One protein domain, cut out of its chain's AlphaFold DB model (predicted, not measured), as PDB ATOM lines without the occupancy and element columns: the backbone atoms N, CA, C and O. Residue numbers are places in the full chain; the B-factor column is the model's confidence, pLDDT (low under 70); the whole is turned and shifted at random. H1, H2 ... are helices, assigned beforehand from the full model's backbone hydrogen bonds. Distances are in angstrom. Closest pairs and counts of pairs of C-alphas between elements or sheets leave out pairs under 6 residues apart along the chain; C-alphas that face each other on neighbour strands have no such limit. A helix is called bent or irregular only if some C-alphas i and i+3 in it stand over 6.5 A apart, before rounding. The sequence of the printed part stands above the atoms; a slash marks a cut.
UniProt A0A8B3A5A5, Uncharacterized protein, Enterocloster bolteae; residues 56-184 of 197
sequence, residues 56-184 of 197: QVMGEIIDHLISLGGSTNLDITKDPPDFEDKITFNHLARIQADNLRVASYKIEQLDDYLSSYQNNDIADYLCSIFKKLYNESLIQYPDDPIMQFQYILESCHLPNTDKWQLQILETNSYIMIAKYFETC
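AT A GLANCE: This is residues 56 to 184 of the 197 residues of an uncharacterized protein of Enterocloster bolteae (UniProt A0A8B3A5A5). Five helices, H1, H3, H4, H5 and H6, surround a long helix H7, whose residues 168 to 180 run through the core of a compact, rounded body. H2 sits at the rim, and the free residues 116 to 121 stick out. The printed part has 129 residues, with seven named helices, H1 to H7 in order, and no named strand: all helix, mostly crossed in packing. The radius of gyration of the C-alphas is 14.0 A and the spans are 38 by 37 by 29 A.

HOW THE PARTS SIT: H1, residues 56 to 68, touches the hub H7, residues 163 to 183, with residues 57 to 61 alone; the C-alphas of Met 58 and Asn 172 are closest, 5.9 A. H2, residues 83 to 89, is close to but not clearly touching H7, at Phe 83 and Glu 182, C-alphas 6.3 A apart. H3, residues 94 to 104, touches H7, closest at C-alphas Ala 103 and Ile 175, 4.7 A. H4, residues 107 to 115, touches H7 about perpendicular at 87 degrees, closest at C-alphas Ile 107 and Lys 179, 5.7 A. H5, residues 122 to 140, touches H6, residues 145 to 155, at a steep tilt of 50 degrees, opposite ways; C-alphas Ser 137 and Gln 148 are closest, 4.8 A. H6 touches H7, closest at C-alphas Leu 153 and Ser 173, 6.5 A. H1 and H3 are apart. In H1 to H6 every O i to N i+4 pair is within hydrogen-bond range; in H7, 15 of 17.

IN THESE COORDINATES: H1 begins at C-alpha 56 (121.469, 97.616, 107.337) and is 18.9 A long. H5 is 26.8 A long. H7 is 30.3 A long, with a kink of 30 degrees near residue 170, and ends at C-alpha 183 (130.013, 108.551, 88.852). H7 is only just irregular: C-alphas 164 and 167 are 6.6 A apart.

THE WHOLE: The C-alphas of Lys 78 and Asp 162, farthest apart, are 39.5 A apart. The printed part has no cut. The link H1 to H2, 14 residues, is long. pLDDT is under 70 at residues 71 to 81, 119 to 120, 164 and 184.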
ATOM      1  N   GLN A  56     122.390  96.949 106.418       93.62
ATOM      2  CA  GLN A  56     121.469  97.616 107.337       93.62
ATOM      3  C   GLN A  56     121.890  99.076 107.548       93.62
ATOM      4  O   GLN A  56     121.074  99.978 107.393       93.62
ATOM      5  N   VAL A  57     123.173  99.302 107.851       93.38
ATOM      6  CA  VAL A  57     123.717 100.649 108.066       93.38
ATOM      7  C   VAL A  57     123.680 101.456 106.767       93.38
ATOM      8  O   VAL A  57     123.358 102.637 106.809       93.38
ATOM      9  N   MET A  58     123.921 100.834 105.605       94.06
ATOM     10  CA  MET A  58     123.716 101.499 104.310       94.06
ATOM     11  C   MET A  58     122.286 102.012 104.150       94.06
ATOM     12  O   MET A  58     122.103 103.169 103.784       94.06
ATOM     13  N   GLY A  59     121.282 101.179 104.438       94.25
ATOM     14  CA  GLY A  59     119.879 101.587 104.372       94.25
ATOM     15  C   GLY A  59     119.578 102.769 105.294       94.25
ATOM     16  O   GLY A  59     118.972 103.744 104.860       94.25
ATOM     17  N   GLU A  60     120.081 102.731 106.530       94.62
ATOM     18  CA  GLU A  60     119.919 103.822 107.500       94.62
ATOM     19  C   GLU A  60     120.582 105.131 107.025       94.62
ATOM     20  O   GLU A  60     119.966 106.195 107.124       94.62
ATOM     21  N   ILE A  61     121.800 105.069 106.465       95.31
ATOM     22  CA  ILE A  61     122.475 106.239 105.875       95.31
ATOM     23  C   ILE A  61     121.664 106.782 104.694       95.31
ATOM     24  O   ILE A  61     121.460 107.988 104.601       95.31
ATOM     25  N   ILE A  62     121.180 105.917 103.797       94.12
ATOM     26  CA  ILE A  62     120.387 106.335 102.632       94.12
ATOM     27  C   ILE A  62     119.113 107.050 103.083       94.12
ATOM     28  O   ILE A  62     118.838 108.152 102.611       94.12
ATOM     29  N   ASP A  63     118.370 106.476 104.028       93.19
ATOM     30  CA  ASP A  63     117.158 107.090 104.575       93.19
ATOM     31  C   ASP A  63     117.461 108.449 105.227       93.19
ATOM     32  O   ASP A  63     116.715 109.420 105.049       93.19
ATOM     33  N   HIS A  64     118.592 108.551 105.932       94.81
ATOM     34  CA  HIS A  64     119.062 109.811 106.492       94.81
ATOM     35  C   HIS A  64     119.387 110.844 105.406       94.81
ATOM     36  O   HIS A  64     118.857 111.955 105.455       94.81
ATOM     37  N   LEU A  65     120.179 110.487 104.397       93.62
ATOM     38  CA  LEU A  65     120.539 111.373 103.287       93.62
ATOM     39  C   LEU A  65     119.296 111.842 102.519       93.62
ATOM     40  O   LEU A  65     119.172 113.027 102.209       93.62
ATOM     41  N   ILE A  66     118.326 110.951 102.286       91.69
ATOM     42  CA  ILE A  66     117.033 111.304 101.684       91.69
ATOM     43  C   ILE A  66     116.329 112.387 102.509       91.69
ATOM     44  O   ILE A  66     115.769 113.324 101.932       91.69
ATOM     45  N   SER A  67     116.377 112.286 103.843       91.75
ATOM     46  CA  SER A  67     115.760 113.254 104.755       91.75
ATOM     47  C   SER A  67     116.411 114.644 104.717       91.75
ATOM     48  O   SER A  67     115.727 115.634 104.983       91.75
ATOM     49  N   LEU A  68     117.690 114.744 104.325       88.69
ATOM     50  CA  LEU A  68     118.388 116.024 104.122       88.69
ATOM     51  C   LEU A  68     117.903 116.767 102.866       88.69
ATOM     52  O   LEU A  68     118.090 117.983 102.746       88.69
ATOM     53  N   GLY A  69     117.259 116.050 101.942       82.81
ATOM     54  CA  GLY A  69     116.675 116.590 100.721       82.81
ATOM     55  C   GLY A  69     117.707 116.890  99.630       82.81
ATOM     56  O   GLY A  69     118.691 117.599  99.857       82.81
ATOM     57  N   GLY A  70     117.437 116.390  98.424       72.38
ATOM     58  CA  GLY A  70     118.200 116.656  97.203       72.38
ATOM     59  C   GLY A  70     117.451 117.549  96.209       72.38
ATOM     60  O   GLY A  70     116.300 117.934  96.428       72.38
ATOM     61  N   SER A  71     118.098 117.873  95.091       66.75
ATOM     62  CA  SER A  71     117.477 118.587  93.969       66.75
ATOM     63  C   SER A  71     117.271 117.654  92.780       66.75
ATOM     64  O   SER A  71     118.163 116.892  92.435       66.75
ATOM     65  N   THR A  72     116.151 117.765  92.070       58.91
ATOM     66  CA  THR A  72     115.855 116.907  90.908       58.91
ATOM     67  C   THR A  72     116.622 117.269  89.628       58.91
ATOM     68  O   THR A  72     116.479 116.575  88.627       58.91
ATOM     69  N   ASN A  73     117.423 118.340  89.630       55.88
ATOM     70  CA  ASN A  73     118.241 118.734  88.482       55.88
ATOM     71  C   ASN A  73     119.660 118.189  88.642       55.88
ATOM     72  O   ASN A  73     120.468 118.758  89.375       55.88
ATOM     73  N   LEU A  74     119.941 117.095  87.945       61.16
ATOM     74  CA  LEU A  74     121.262 116.487  87.874       61.16
ATOM     75  C   LEU A  74     121.878 116.763  86.513       61.16
ATOM     76  O   LEU A  74     121.287 116.435  85.486       61.16
ATOM     77  N   ASP A  75     123.078 117.327  86.520       56.94
ATOM     78  CA  ASP A  75     123.987 117.206  85.386       56.94
ATOM     79  C   ASP A  75     124.818 115.947  85.645       56.94
ATOM     80  O   ASP A  75     125.603 115.921  86.592       56.94
ATOM     81  N   ILE A  76     124.552 114.860  84.925       59.62
ATOM     82  CA  ILE A  76     125.324 113.618  85.051       59.62
ATOM     83  C   ILE A  76     126.412 113.670  83.989       59.62
ATOM     84  O   ILE A  76     126.127 113.784  82.791       59.62
ATOM     85  N   THR A  77     127.656 113.593  84.433       55.69
ATOM     86  CA  THR A  77     128.843 113.611  83.585       55.69
ATOM     87  C   THR A  77     128.826 112.404  82.669       55.69
ATOM     88  O   THR A  77     128.638 111.269  83.105       55.69
ATOM     89  N   LYS A  78     128.997 112.634  81.366       55.81
ATOM     90  CA  LYS A  78     129.007 111.547  80.378       55.81
ATOM     91  C   LYS A  78     130.329 110.787  80.316       55.81
ATOM     92  O   LYS A  78     130.334 109.694  79.756       55.81
ATOM     93  N   ASP A  79     131.407 111.373  80.827       64.25
ATOM     94  CA  ASP A  79     132.758 110.810  80.794       64.25
ATOM     95  C   ASP A  79     133.501 111.236  82.070       64.25
ATOM     96  O   ASP A  79     134.097 112.314  82.085       64.25
ATOM     97  N   PRO A  80     133.368 110.482  83.176       64.56
ATOM     98  CA  PRO A  80     134.015 110.844  84.430       64.56
ATOM     99  C   PRO A  80     135.547 110.749  84.296       64.56
ATOM    100  O   PRO A  80     136.051 109.819  83.656       64.56
ATOM    101  N   PRO A  81     136.312 111.687  84.884       66.25
ATOM    102  CA  PRO A  81     137.768 111.651  84.884       66.25
ATOM    103  C   PRO A  81     138.288 110.431  85.652       66.25
ATOM    104  O   PRO A  81     137.599 109.873  86.508       66.25
ATOM    105  N   ASP A  82     139.534 110.040  85.369       83.06
ATOM    106  CA  ASP A  82     140.204 108.964  86.103       83.06
ATOM    107  C   ASP A  82     140.185 109.231  87.620       83.06
ATOM    108  O   ASP A  82     140.422 110.352  88.085       83.06
ATOM    109  N   PHE A  83     139.884 108.187  88.396       83.69
ATOM    110  CA  PHE A  83     139.690 108.273  89.844       83.69
ATOM    111  C   PHE A  83     140.938 108.819  90.563       83.69
ATOM    112  O   PHE A  83     140.817 109.613  91.499       83.69
ATOM    113  N   GLU A  84     142.142 108.447  90.115       85.62
ATOM    114  CA  GLU A  84     143.403 108.910  90.708       85.62
ATOM    115  C   GLU A  84     143.739 110.345  90.309       85.62
ATOM    116  O   GLU A  84     144.212 111.134  91.142       85.62
ATOM    117  N   ASP A  85     143.448 110.713  89.061       85.00
ATOM    118  CA  ASP A  85     143.593 112.092  88.602       85.00
ATOM    119  C   ASP A  85     142.675 113.019  89.414       85.00
ATOM    120  O   ASP A  85     143.109 114.084  89.860       85.00
ATOM    121  N   LYS A  86     141.441 112.583  89.709       86.12
ATOM    122  CA  LYS A  86     140.480 113.337  90.527       86.12
ATOM    123  C   LYS A  86     140.920 113.464  91.989       86.12
ATOM    124  O   LYS A  86     140.779 114.544  92.565       86.12
ATOM    125  N   ILE A  87     141.500 112.416  92.587       86.38
ATOM    126  CA  ILE A  87     142.084 112.488  93.943       86.38
ATOM    127  C   ILE A  87     143.197 113.537  93.985       86.38
ATOM    128  O   ILE A  87     143.241 114.368  94.895       86.38
ATOM    129  N   THR A  88     144.096 113.495  92.999       84.81
ATOM    130  CA  THR A  88     145.256 114.388  92.934       84.81
ATOM    131  C   THR A  88     144.826 115.835  92.706       84.81
ATOM    132  O   THR A  88     145.344 116.735  93.368       84.81
ATOM    133  N   PHE A  89     143.857 116.050  91.811       85.62
ATOM    134  CA  PHE A  89     143.310 117.367  91.492       85.62
ATOM    135  C   PHE A  89     142.653 118.031  92.706       85.62
ATOM    136  O   PHE A  89     142.888 119.204  92.966       85.62
ATOM    137  N   ASN A  90     141.892 117.265  93.491       84.62
ATOM    138  CA  ASN A  90     141.178 117.784  94.659       84.62
ATOM    139  C   ASN A  90     142.028 117.841  95.936       84.62
ATOM    140  O   ASN A  90     141.493 118.139  96.996       84.62
ATOM    141  N   HIS A  91     143.332 117.550  95.868       85.50
ATOM    142  CA  HIS A  91     144.256 117.647  97.007       85.50
ATOM    143  C   HIS A  91     143.763 116.950  98.292       85.50
ATOM    144  O   HIS A  91     144.003 117.431  99.401       85.50
ATOM    145  N   LEU A  92     143.074 115.811  98.150       85.81
ATOM    146  CA  LEU A  92     142.528 115.080  99.295       85.81
ATOM    147  C   LEU A  92     143.645 114.596 100.226       85.81
ATOM    148  O   LEU A  92     144.731 114.208  99.778       85.81
ATOM    149  N   ALA A  93     143.371 114.569 101.534       85.00
ATOM    150  CA  ALA A  93     144.336 114.054 102.498       85.00
ATOM    151  C   ALA A  93     144.632 112.576 102.219       85.00
ATOM    152  O   ALA A  93     143.747 111.810 101.831       85.00
ATOM    153  N   ARG A  94     145.867 112.141 102.497       83.69
ATOM    154  CA  ARG A  94     146.310 110.766 102.225       83.69
ATOM    155  C   ARG A  94     145.352 109.711 102.786       83.69
ATOM    156  O   ARG A  94     145.022 108.770 102.078       83.69
ATOM    157  N   ILE A  95     144.891 109.878 104.027       84.50
ATOM    158  CA  ILE A  95     143.973 108.926 104.667       84.50
ATOM    159  C   ILE A  95     142.598 108.879 103.981       84.50
ATOM    160  O   ILE A  95     142.037 107.802 103.813       84.50
ATOM    161  N   GLN A  96     142.084 110.024 103.523       89.75
ATOM    162  CA  GLN A  96     140.816 110.108 102.789       89.75
ATOM    163  C   GLN A  96     140.955 109.424 101.423       89.75
ATOM    164  O   GLN A  96     140.114 108.610 101.054       89.75
ATOM    165  N   ALA A  97     142.054 109.697 100.715       90.50
ATOM    166  CA  ALA A  97     142.373 109.081  99.434       90.50
ATOM    167  C   ALA A  97     142.566 107.558  99.545       90.50
ATOM    168  O   ALA A  97     141.985 106.808  98.764       90.50
ATOM    169  N   ASP A  98     143.343 107.087 100.526       90.12
ATOM    170  CA  ASP A  98     143.579 105.657 100.754       90.12
ATOM    171  C   ASP A  98     142.257 104.933 101.083       90.12
ATOM    172  O   ASP A  98     141.963 103.893 100.491       90.12
ATOM    173  N   ASN A  99     141.403 105.520 101.930       93.44
ATOM    174  CA  ASN A  99     140.081 104.966 102.232       93.44
ATOM    175  C   ASN A  99     139.140 104.970 101.021       93.44
ATOM    176  O   ASN A  99     138.469 103.968 100.789       93.44
ATOM    177  N   LEU A 100     139.110 106.040 100.216       94.06
ATOM    178  CA  LEU A 100     138.320 106.093  98.978       94.06
ATOM    179  C   LEU A 100     138.723 104.998  97.987       94.06
ATOM    180  O   LEU A 100     137.850 104.365  97.397       94.06
ATOM    181  N   ARG A 101     140.026 104.739  97.829       93.75
ATOM    182  CA  ARG A 101     140.534 103.665  96.959       93.75
ATOM    183  C   ARG A 101     140.087 102.287  97.426       93.75
ATOM    184  O   ARG A 101     139.684 101.462  96.618       93.75
ATOM    185  N   VAL A 102     140.162 102.012  98.727       94.62
ATOM    186  CA  VAL A 102     139.723 100.708  99.250       94.62
ATOM    187  C   VAL A 102     138.198 100.581  99.171       94.62
ATOM    188  O   VAL A 102     137.681  99.509  98.851       94.62
ATOM    189  N   ALA A 103     137.479 101.679  99.411       96.06
ATOM    190  CA  ALA A 103     136.031 101.750  99.302       96.06
ATOM    191  C   ALA A 103     135.531 101.552  97.865       96.06
ATOM    192  O   ALA A 103     134.487 100.924  97.679       96.06
ATOM    193  N   SER A 104     136.270 102.025  96.851       94.12
ATOM    194  CA  SER A 104     135.863 101.891  95.447       94.12
ATOM    195  C   SER A 104     135.753 100.427  95.010       94.12
ATOM    196  O   SER A 104     134.833 100.057  94.285       94.12
ATOM    197  N   TYR A 105     136.572  99.536  95.580       94.25
ATOM    198  CA  TYR A 105     136.457  98.084  95.377       94.25
ATOM    199  C   TYR A 105     135.159  97.467  95.921       94.25
ATOM    200  O   TYR A 105     134.892  96.287  95.685       94.25
ATOM    201  N   LYS A 106     134.365  98.219  96.691       95.56
ATOM    202  CA  LYS A 106     133.088  97.780  97.266       95.56
ATOM    203  C   LYS A 106     131.878  98.445  96.601       95.56
ATOM    204  O   LYS A 106     130.758  98.138  97.003       95.56
ATOM    205  N   ILE A 107     132.070  99.304  95.592       93.88
ATOM    206  CA  ILE A 107     130.977 100.012  94.899       93.88
ATOM    207  C   ILE A 107     129.953  99.036  94.315       93.88
ATOM    208  O   ILE A 107     128.759  99.266  94.466       93.88
ATOM    209  N   GLU A 108     130.389  97.902  93.756       92.31
ATOM    210  CA  GLU A 108     129.481  96.873  93.223       92.31
ATOM    211  C   GLU A 108     128.478  96.376  94.281       92.31
ATOM    212  O   GLU A 108     127.305  96.181  93.981       92.31
ATOM    213  N   GLN A 109     128.891  96.264  95.551       93.38
ATOM    214  CA  GLN A 109     127.981  95.865  96.634       93.38
ATOM    215  C   GLN A 109     126.916  96.930  96.908       93.38
ATOM    216  O   GLN A 109     125.774  96.598  97.229       93.38
ATOM    217  N   LEU A 110     127.284  98.208  96.798       93.94
ATOM    218  CA  LEU A 110     126.335  99.310  96.908       93.94
ATOM    219  C   LEU A 110     125.386  99.328  95.705       93.94
ATOM    220  O   LEU A 110     124.192  99.526  95.896       93.94
ATOM    221  N   ASP A 111     125.880  99.079  94.496       92.38
ATOM    222  CA  ASP A 111     125.054  99.020  93.287       92.38
ATOM    223  C   ASP A 111     124.034  97.886  93.345       92.38
ATOM    224  O   ASP A 111     122.844  98.115  93.114       92.38
ATOM    225  N   ASP A 112     124.467  96.693  93.756       92.25
ATOM    226  CA  ASP A 112     123.584  95.558  94.010       92.25
ATOM    227  C   ASP A 112     122.520  95.913  95.054       92.25
ATOM    228  O   ASP A 112     121.333  95.630  94.864       92.25
ATOM    229  N   TYR A 113     122.912  96.587  96.138       92.88
ATOM    230  CA  TYR A 113     121.978  97.018  97.170       92.88
ATOM    231  C   TYR A 113     120.971  98.052  96.648       92.88
ATOM    232  O   TYR A 113     119.767  97.899  96.861       92.88
ATOM    233  N   LEU A 114     121.422  99.071  95.915       91.44
ATOM    234  CA  LEU A 114     120.559 100.099  95.327       91.44
ATOM    235  C   LEU A 114     119.608  99.515  94.276       91.44
ATOM    236  O   LEU A 114     118.456  99.936  94.206       91.44
ATOM    237  N   SER A 115     120.035  98.495  93.525       89.00
ATOM    238  CA  SER A 115     119.184  97.787  92.558       89.00
ATOM    239  C   SER A 115     117.982  97.079  93.201       89.00
ATOM    240  O   SER A 115     116.999  96.777  92.524       89.00
ATOM    241  N   SER A 116     118.033  96.834  94.518       86.75
ATOM    242  CA  SER A 116     116.922  96.252  95.274       86.75
ATOM    243  C   SER A 116     115.797  97.251  95.584       86.75
ATOM    244  O   SER A 116     114.691  96.836  95.951       86.75
ATOM    245  N   TYR A 117     116.038  98.557  95.424       81.62
ATOM    246  CA  TYR A 117     115.022  99.583  95.637       81.62
ATOM    247  C   TYR A 117     113.995  99.572  94.500       81.62
ATOM    248  O   TYR A 117     114.325  99.476  93.324       81.62
ATOM    249  N   GLN A 118     112.712  99.719  94.849       70.81
ATOM    250  CA  GLN A 118     111.617  99.704  93.866       70.81
ATOM    251  C   GLN A 118     111.629 100.912  92.915       70.81
ATOM    252  O   GLN A 118     111.053 100.842  91.830       70.81
ATOM    253  N   ASN A 119     112.263 102.013  93.329       66.81
ATOM    254  CA  ASN A 119     112.427 103.216  92.524       66.81
ATOM    255  C   ASN A 119     113.848 103.237  91.953       66.81
ATOM    256  O   ASN A 119     114.800 103.485  92.693       66.81
ATOM    257  N   ASN A 120     113.973 103.036  90.640       65.94
ATOM    258  CA  ASN A 120     115.258 103.032  89.928       65.94
ATOM    259  C   ASN A 120     116.014 104.376  89.983       65.94
ATOM    260  O   ASN A 120     117.171 104.434  89.586       65.94
ATOM    261  N   ASP A 121     115.390 105.432  90.507       83.00
ATOM    262  CA  ASP A 121     115.945 106.788  90.538       83.00
ATOM    263  C   ASP A 121     116.687 107.101  91.855       83.00
ATOM    264  O   ASP A 121     117.126 108.230  92.073       83.00
ATOM    265  N   ILE A 122     116.815 106.133  92.777       88.69
ATOM    266  CA  ILE A 122     117.454 106.378  94.081       88.69
ATOM    267  C   ILE A 122     118.932 106.769  93.946       88.69
ATOM    268  O   ILE A 122     119.397 107.651  94.664       88.69
ATOM    269  N   ALA A 123     119.657 106.154  93.007       88.50
ATOM    270  CA  ALA A 123     121.063 106.461  92.758       88.50
ATOM    271  C   ALA A 123     121.238 107.907  92.264       88.50
ATOM    272  O   ALA A 123     122.086 108.643  92.767       88.50
ATOM    273  N   ASP A 124     120.371 108.341  91.351       86.56
ATOM    274  CA  ASP A 124     120.336 109.715  90.854       86.56
ATOM    275  C   ASP A 124     119.992 110.690  91.988       86.56
ATOM    276  O   ASP A 124     120.666 111.701  92.202       86.56
ATOM    277  N   TYR A 125     118.986 110.371  92.799       88.75
ATOM    278  CA  TYR A 125     118.614 111.231  93.916       88.75
ATOM    279  C   TYR A 125     119.748 111.387  94.940       88.75
ATOM    280  O   TYR A 125     120.039 112.508  95.365       88.75
ATOM    281  N   LEU A 126     120.446 110.302  95.278       91.75
ATOM    282  CA  LEU A 126     121.629 110.335  96.139       91.75
ATOM    283  C   LEU A 126     122.772 111.144  95.514       91.75
ATOM    284  O   LEU A 126     123.359 111.976  96.204       91.75
ATOM    285  N   CYS A 127     123.028 111.000  94.212       89.88
ATOM    286  CA  CYS A 127     123.977 111.848  93.486       89.88
ATOM    287  C   CYS A 127     123.674 113.341  93.693       89.88
ATOM    288  O   CYS A 127     124.576 114.143  93.944       89.88
ATOM    289  N   SER A 128     122.392 113.723  93.667       89.56
ATOM    290  CA  SER A 128     121.981 115.119  93.854       89.56
ATOM    291  C   SER A 128     122.250 115.619  95.270       89.56
ATOM    292  O   SER A 128     122.628 116.777  95.458       89.56
ATOM    293  N   ILE A 129     122.089 114.736  96.257       93.12
ATOM    294  CA  ILE A 129     122.370 115.025  97.660       93.12
ATOM    295  C   ILE A 129     123.872 115.230  97.838       93.12
ATOM    296  O   ILE A 129     124.270 116.261  98.367       93.12
ATOM    297  N   PHE A 130     124.718 114.333  97.330       93.62
ATOM    298  CA  PHE A 130     126.167 114.498  97.454       93.62
ATOM    299  C   PHE A 130     126.693 115.736  96.710       93.62
ATOM    300  O   PHE A 130     127.560 116.429  97.236       93.62
ATOM    301  N   LYS A 131     126.126 116.095  95.546       90.50
ATOM    302  CA  LYS A 131     126.444 117.368  94.866       90.50
ATOM    303  C   LYS A 131     126.064 118.583  95.705       90.50
ATOM    304  O   LYS A 131     126.837 119.534  95.801       90.50
ATOM    305  N   LYS A 132     124.885 118.560  96.327       91.69
ATOM    306  CA  LYS A 132     124.458 119.609  97.259       91.69
ATOM    307  C   LYS A 132     125.422 119.717  98.445       91.69
ATOM    308  O   LYS A 132     125.893 120.817  98.708       91.69
ATOM    309  N   LEU A 133     125.748 118.600  99.098       94.12
ATOM    310  CA  LEU A 133     126.669 118.566 100.238       94.12
ATOM    311  C   LEU A 133     128.056 119.097  99.862       94.12
ATOM    312  O   LEU A 133     128.642 119.871 100.612       94.12
ATOM    313  N   TYR A 134     128.559 118.749  98.675       93.06
ATOM    314  CA  TYR A 134     129.820 119.293  98.181       93.06
ATOM    315  C   TYR A 134     129.756 120.815  97.983       93.06
ATOM    316  O   TYR A 134     130.621 121.532  98.483       93.06
ATOM    317  N   ASN A 135     128.700 121.337  97.354       91.44
ATOM    318  CA  ASN A 135     128.517 122.783  97.195       91.44
ATOM    319  C   ASN A 135     128.392 123.520  98.541       91.44
ATOM    320  O   ASN A 135     128.926 124.616  98.697       91.44
ATOM    321  N   GLU A 136     127.704 122.931  99.520       94.06
ATOM    322  CA  GLU A 136     127.623 123.465 100.886       94.06
ATOM    323  C   GLU A 136     129.007 123.485 101.549       94.06
ATOM    324  O   GLU A 136     129.385 124.484 102.169       94.06
ATOM    325  N   SER A 137     129.802 122.434 101.333       94.44
ATOM    326  CA  SER A 137     131.167 122.334 101.847       94.44
ATOM    327  C   SER A 137     132.101 123.411 101.279       94.44
ATOM    328  O   SER A 137     132.860 124.003 102.041       94.44
ATOM    329  N   LEU A 138     131.985 123.748  99.986       92.25
ATOM    330  CA  LEU A 138     132.759 124.819  99.339       92.25
ATOM    331  C   LEU A 138     132.478 126.196  99.957       92.25
ATOM    332  O   LEU A 138     133.357 127.052 100.015       92.25
ATOM    333  N   ILE A 139     131.244 126.419 100.420       94.00
ATOM    334  CA  ILE A 139     130.840 127.670 101.072       94.00
ATOM    335  C   ILE A 139     131.358 127.715 102.514       94.00
ATOM    336  O   ILE A 139     131.785 128.771 102.983       94.00
ATOM    337  N   GLN A 140     131.284 126.592 103.230       94.12
ATOM    338  CA  GLN A 140     131.654 126.522 104.643       94.12
ATOM    339  C   GLN A 140     133.173 126.468 104.859       94.12
ATOM    340  O   GLN A 140     133.668 127.058 105.822       94.12
ATOM    341  N   TYR A 141     133.895 125.801 103.961       91.69
ATOM    342  CA  TYR A 141     135.334 125.558 104.026       91.69
ATOM    343  C   TYR A 141     135.996 125.927 102.688       91.69
ATOM    344  O   TYR A 141     136.414 125.046 101.931       91.69
ATOM    345  N   PRO A 142     136.053 127.227 102.342       90.19
ATOM    346  CA  PRO A 142     136.676 127.670 101.101       90.19
ATOM    347  C   PRO A 142     138.168 127.323 101.101       90.19
ATOM    348  O   PRO A 142     138.849 127.537 102.101       90.19
ATOM    349  N   ASP A 143     138.658 126.801  99.976       86.75
ATOM    350  CA  ASP A 143     140.065 126.427  99.759       86.75
ATOM    351  C   ASP A 143     140.637 125.379 100.744       86.75
ATOM    352  O   ASP A 143     141.853 125.232 100.849       86.75
ATOM    353  N   ASP A 144     139.778 124.611 101.428       88.06
ATOM    354  CA  ASP A 144     140.178 123.529 102.340       88.06
ATOM    355  C   ASP A 144     139.531 122.186 101.941       88.06
ATOM    356  O   ASP A 144     138.483 121.798 102.470       88.06
ATOM    357  N   PRO A 145     140.147 121.442 101.003       87.44
ATOM    358  CA  PRO A 145     139.604 120.175 100.519       87.44
ATOM    359  C   PRO A 145     139.493 119.089 101.592       87.44
ATOM    360  O   PRO A 145     138.627 118.217 101.506       87.44
ATOM    361  N   ILE A 146     140.341 119.148 102.626       86.44
ATOM    362  CA  ILE A 146     140.326 118.184 103.730       86.44
ATOM    363  C   ILE A 146     139.029 118.352 104.517       86.44
ATOM    364  O   ILE A 146     138.322 117.369 104.758       86.44
ATOM    365  N   MET A 147     138.697 119.596 104.873       88.31
ATOM    366  CA  MET A 147     137.471 119.918 105.597       88.31
ATOM    367  C   MET A 147     136.223 119.803 104.720       88.31
ATOM    368  O   MET A 147     135.170 119.407 105.220       88.31
ATOM    369  N   GLN A 148     136.330 120.063 103.414       93.00
ATOM    370  CA  GLN A 148     135.240 119.819 102.465       93.00
ATOM    371  C   GLN A 148     134.855 118.336 102.409       93.00
ATOM    372  O   GLN A 148     133.677 117.988 102.516       93.00
ATOM    373  N   PHE A 149     135.847 117.445 102.307       93.06
ATOM    374  CA  PHE A 149     135.610 116.006 102.364       93.06
ATOM    375  C   PHE A 149     135.033 115.588 103.720       93.06
ATOM    376  O   PHE A 149     134.049 114.847 103.776       93.06
ATOM    377  N   GLN A 150     135.616 116.093 104.813       91.81
ATOM    378  CA  GLN A 150     135.162 115.786 106.168       91.81
ATOM    379  C   GLN A 150     133.696 116.187 106.378       91.81
ATOM    380  O   GLN A 150     132.935 115.423 106.963       91.81
ATOM    381  N   TYR A 151     133.276 117.333 105.842       94.56
ATOM    382  CA  TYR A 151     131.888 117.782 105.893       94.56
ATOM    383  C   TYR A 151     130.923 116.794 105.231       94.56
ATOM    384  O   TYR A 151     129.872 116.479 105.790       94.56
ATOM    385  N   ILE A 152     131.276 116.285 104.047       95.50
ATOM    386  CA  ILE A 152     130.452 115.301 103.335       95.50
ATOM    387  C   ILE A 152     130.370 114.000 104.138       95.50
ATOM    388  O   ILE A 152     129.275 113.467 104.310       95.50
ATOM    389  N   LEU A 153     131.501 113.517 104.663       94.88
ATOM    390  CA  LEU A 153     131.553 112.310 105.490       94.88
ATOM    391  C   LEU A 153     130.686 112.447 106.749       94.88
ATOM    392  O   LEU A 153     129.859 111.583 107.029       94.88
ATOM    393  N   GLU A 154     130.813 113.562 107.466       93.06
ATOM    394  CA  GLU A 154     130.021 113.843 108.666       93.06
ATOM    395  C   GLU A 154     128.531 114.014 108.366       93.06
ATOM    396  O   GLU A 154     127.695 113.685 109.205       93.06
ATOM    397  N   SER A 155     128.178 114.465 107.162       94.69
ATOM    398  CA  SER A 155     126.784 114.563 106.717       94.69
ATOM    399  C   SER A 155     126.134 113.195 106.474       94.69
ATOM    400  O   SER A 155     124.911 113.101 106.417       94.69
ATOM    401  N   CYS A 156     126.922 112.122 106.358       94.12
ATOM    402  CA  CYS A 156     126.409 110.754 106.365       94.12
ATOM    403  C   CYS A 156     126.154 110.226 107.789       94.12
ATOM    404  O   CYS A 156     125.556 109.158 107.944       94.12
ATOM    405  N   HIS A 157     126.603 110.931 108.836       91.69
ATOM    406  CA  HIS A 157     126.477 110.444 110.201       91.69
ATOM    407  C   HIS A 157     125.039 110.537 110.724       91.69
ATOM    408  O   HIS A 157     124.393 111.582 110.670       91.69
ATOM    409  N   LEU A 158     124.547 109.442 111.305       87.44
ATOM    410  CA  LEU A 158     123.210 109.393 111.881       87.44
ATOM    411  C   LEU A 158     123.146 110.215 113.184       87.44
ATOM    412  O   LEU A 158     124.111 110.285 113.954       87.44
ATOM    413  N   PRO A 159     121.989 110.814 113.508       80.12
ATOM    414  CA  PRO A 159     121.811 111.488 114.786       80.12
ATOM    415  C   PRO A 159     122.025 110.524 115.961       80.12
ATOM    416  O   PRO A 159     121.409 109.462 116.024       80.12
ATOM    417  N   ASN A 160     122.818 110.939 116.952       77.50
ATOM    418  CA  ASN A 160     123.117 110.171 118.171       77.50
ATOM    419  C   ASN A 160     123.906 108.863 117.958       77.50
ATOM    420  O   ASN A 160     123.815 107.965 118.797       77.50
ATOM    421  N   THR A 161     124.690 108.744 116.881       76.81
ATOM    422  CA  THR A 161     125.605 107.608 116.690       76.81
ATOM    423  C   THR A 161     126.585 107.477 117.859       76.81
ATOM    424  O   THR A 161     127.274 108.430 118.234       76.81
ATOM    425  N   ASP A 162     126.671 106.273 118.430       77.81
ATOM    426  CA  ASP A 162     127.686 105.942 119.430       77.81
ATOM    427  C   ASP A 162     129.077 105.869 118.779       77.81
ATOM    428  O   ASP A 162     129.227 105.399 117.654       77.81
ATOM    429  N   LYS A 163     130.130 106.257 119.503       71.31
ATOM    430  CA  LYS A 163     131.509 106.253 118.988       71.31
ATOM    431  C   LYS A 163     131.951 104.880 118.478       71.31
ATOM    432  O   LYS A 163     132.746 104.800 117.550       71.31
ATOM    433  N   TRP A 164     131.414 103.806 119.053       69.12
ATOM    434  CA  TRP A 164     131.676 102.432 118.616       69.12
ATOM    435  C   TRP A 164     131.018 102.070 117.281       69.12
ATOM    436  O   TRP A 164     131.479 101.160 116.600       69.12
ATOM    437  N   GLN A 165     129.962 102.783 116.893       83.00
ATOM    438  CA  GLN A 165     129.277 102.613 115.613       83.00
ATOM    439  C   GLN A 165     129.879 103.491 114.508       83.00
ATOM    440  O   GLN A 165     129.617 103.234 113.336       83.00
ATOM    441  N   LEU A 166     130.718 104.476 114.851       87.12
ATOM    442  CA  LEU A 166     131.354 105.352 113.861       87.12
ATOM    443  C   LEU A 166     132.176 104.566 112.841       87.12
ATOM    444  O   LEU A 166     132.047 104.827 111.657       87.12
ATOM    445  N   GLN A 167     132.931 103.545 113.256       89.62
ATOM    446  CA  GLN A 167     133.730 102.744 112.321       89.62
ATOM    447  C   GLN A 167     132.873 102.120 111.211       89.62
ATOM    448  O   GLN A 167     133.217 102.215 110.033       89.62
ATOM    449  N   ILE A 168     131.754 101.476 111.565       91.44
ATOM    450  CA  ILE A 168     130.889 100.839 110.565       91.44
ATOM    451  C   ILE A 168     130.130 101.885 109.749       91.44
ATOM    452  O   ILE A 168     129.935 101.706 108.550       91.44
ATOM    453  N   LEU A 169     129.750 103.001 110.367       93.00
ATOM    454  CA  LEU A 169     129.077 104.099 109.690       93.00
ATOM    455  C   LEU A 169     129.983 104.753 108.646       93.00
ATOM    456  O   LEU A 169     129.596 104.848 107.484       93.00
ATOM    457  N   GLU A 170     131.208 105.111 109.023       93.44
ATOM    458  CA  GLU A 170     132.213 105.665 108.121       93.44
ATOM    459  C   GLU A 170     132.568 104.661 107.026       93.44
ATOM    460  O   GLU A 170     132.607 105.043 105.865       93.44
ATOM    461  N   THR A 171     132.714 103.368 107.346       94.62
ATOM    462  CA  THR A 171     132.945 102.319 106.332       94.62
ATOM    463  C   THR A 171     131.896 102.367 105.226       94.62
ATOM    464  O   THR A 171     132.242 102.414 104.048       94.62
ATOM    465  N   ASN A 172     130.609 102.364 105.585       95.88
ATOM    466  CA  ASN A 172     129.531 102.384 104.596       95.88
ATOM    467  C   ASN A 172     129.414 103.759 103.911       95.88
ATOM    468  O   ASN A 172     129.128 103.818 102.716       95.88
ATOM    469  N   SER A 173     129.705 104.848 104.625       96.31
ATOM    470  CA  SER A 173     129.710 106.212 104.077       96.31
ATOM    471  C   SER A 173     130.806 106.399 103.027       96.31
ATOM    472  O   SER A 173     130.530 106.913 101.948       96.31
ATOM    473  N   TYR A 174     132.023 105.904 103.274       96.69
ATOM    474  CA  TYR A 174     133.126 105.937 102.309       96.69
ATOM    475  C   TYR A 174     132.783 105.198 101.015       96.69
ATOM    476  O   TYR A 174     133.154 105.668  99.947       96.69
ATOM    477  N   ILE A 175     132.049 104.081 101.080       96.88
ATOM    478  CA  ILE A 175     131.602 103.351  99.878       96.88
ATOM    479  C   ILE A 175     130.635 104.211  99.055       96.88
ATOM    480  O   ILE A 175     130.767 104.291  97.835       96.88
ATOM    481  N   MET A 176     129.696 104.898  99.713       95.62
ATOM    482  CA  MET A 176     128.776 105.815  99.033       95.62
ATOM    483  C   MET A 176     129.511 107.008  98.428       95.62
ATOM    484  O   MET A 176     129.296 107.323  97.260       95.62
ATOM    485  N   ILE A 177     130.408 107.638  99.188       95.69
ATOM    486  CA  ILE A 177     131.206 108.762  98.695       95.69
ATOM    487  C   ILE A 177     132.077 108.304  97.526       95.69
ATOM    488  O   ILE A 177     132.113 109.006  96.529       95.69
ATOM    489  N   ALA A 178     132.707 107.126  97.585       94.50
ATOM    490  CA  ALA A 178     133.508 106.586  96.484       94.50
ATOM    491  C   ALA A 178     132.677 106.375  95.213       94.50
ATOM    492  O   ALA A 178     133.098 106.814  94.144       94.50
ATOM    493  N   LYS A 179     131.474 105.788  95.327       92.31
ATOM    494  CA  LYS A 179     130.550 105.641  94.192       92.31
ATOM    495  C   LYS A 179     130.279 106.985  93.532       92.31
ATOM    496  O   LYS A 179     130.438 107.124  92.326       92.31
ATOM    497  N   TYR A 180     129.852 107.970  94.315       91.44
ATOM    498  CA  TYR A 180     129.487 109.258  93.743       91.44
ATOM    499  C   TYR A 180     130.706 110.073  93.344       91.44
ATOM    500  O   TYR A 180     130.593 110.840  92.407       91.44
ATOM    501  N   PHE A 181     131.869 109.869  93.954       89.94
ATOM    502  CA  PHE A 181     133.130 110.452  93.511       89.94
ATOM    503  C   PHE A 181     133.506 109.953  92.112       89.94
ATOM    504  O   PHE A 181     133.990 110.740  91.303       89.94
ATOM    505  N   GLU A 182     133.245 108.679  91.814       84.69
ATOM    506  CA  GLU A 182     133.464 108.087  90.493       84.69
ATOM    507  C   GLU A 182     132.391 108.501  89.477       84.69
ATOM    508  O   GLU A 182     132.719 108.871  88.356       84.69
ATOM    509  N   THR A 183     131.106 108.448  89.841       77.75
ATOM    510  CA  THR A 183     130.013 108.551  88.852       77.75
ATOM    511  C   THR A 183     129.301 109.899  88.822       77.75
ATOM    512  O   THR A 183     128.470 110.133  87.946       77.75
ATOM    513  N   CYS A 184     129.566 110.777  89.786       69.62
ATOM    514  CA  CYS A 184     128.996 112.113  89.868       69.62
ATOM    515  C   CYS A 184     130.118 113.142  90.021       69.62
ATOM    516  O   CYS A 184     131.079 112.928  90.755       69.62
TER     517      CYS A 184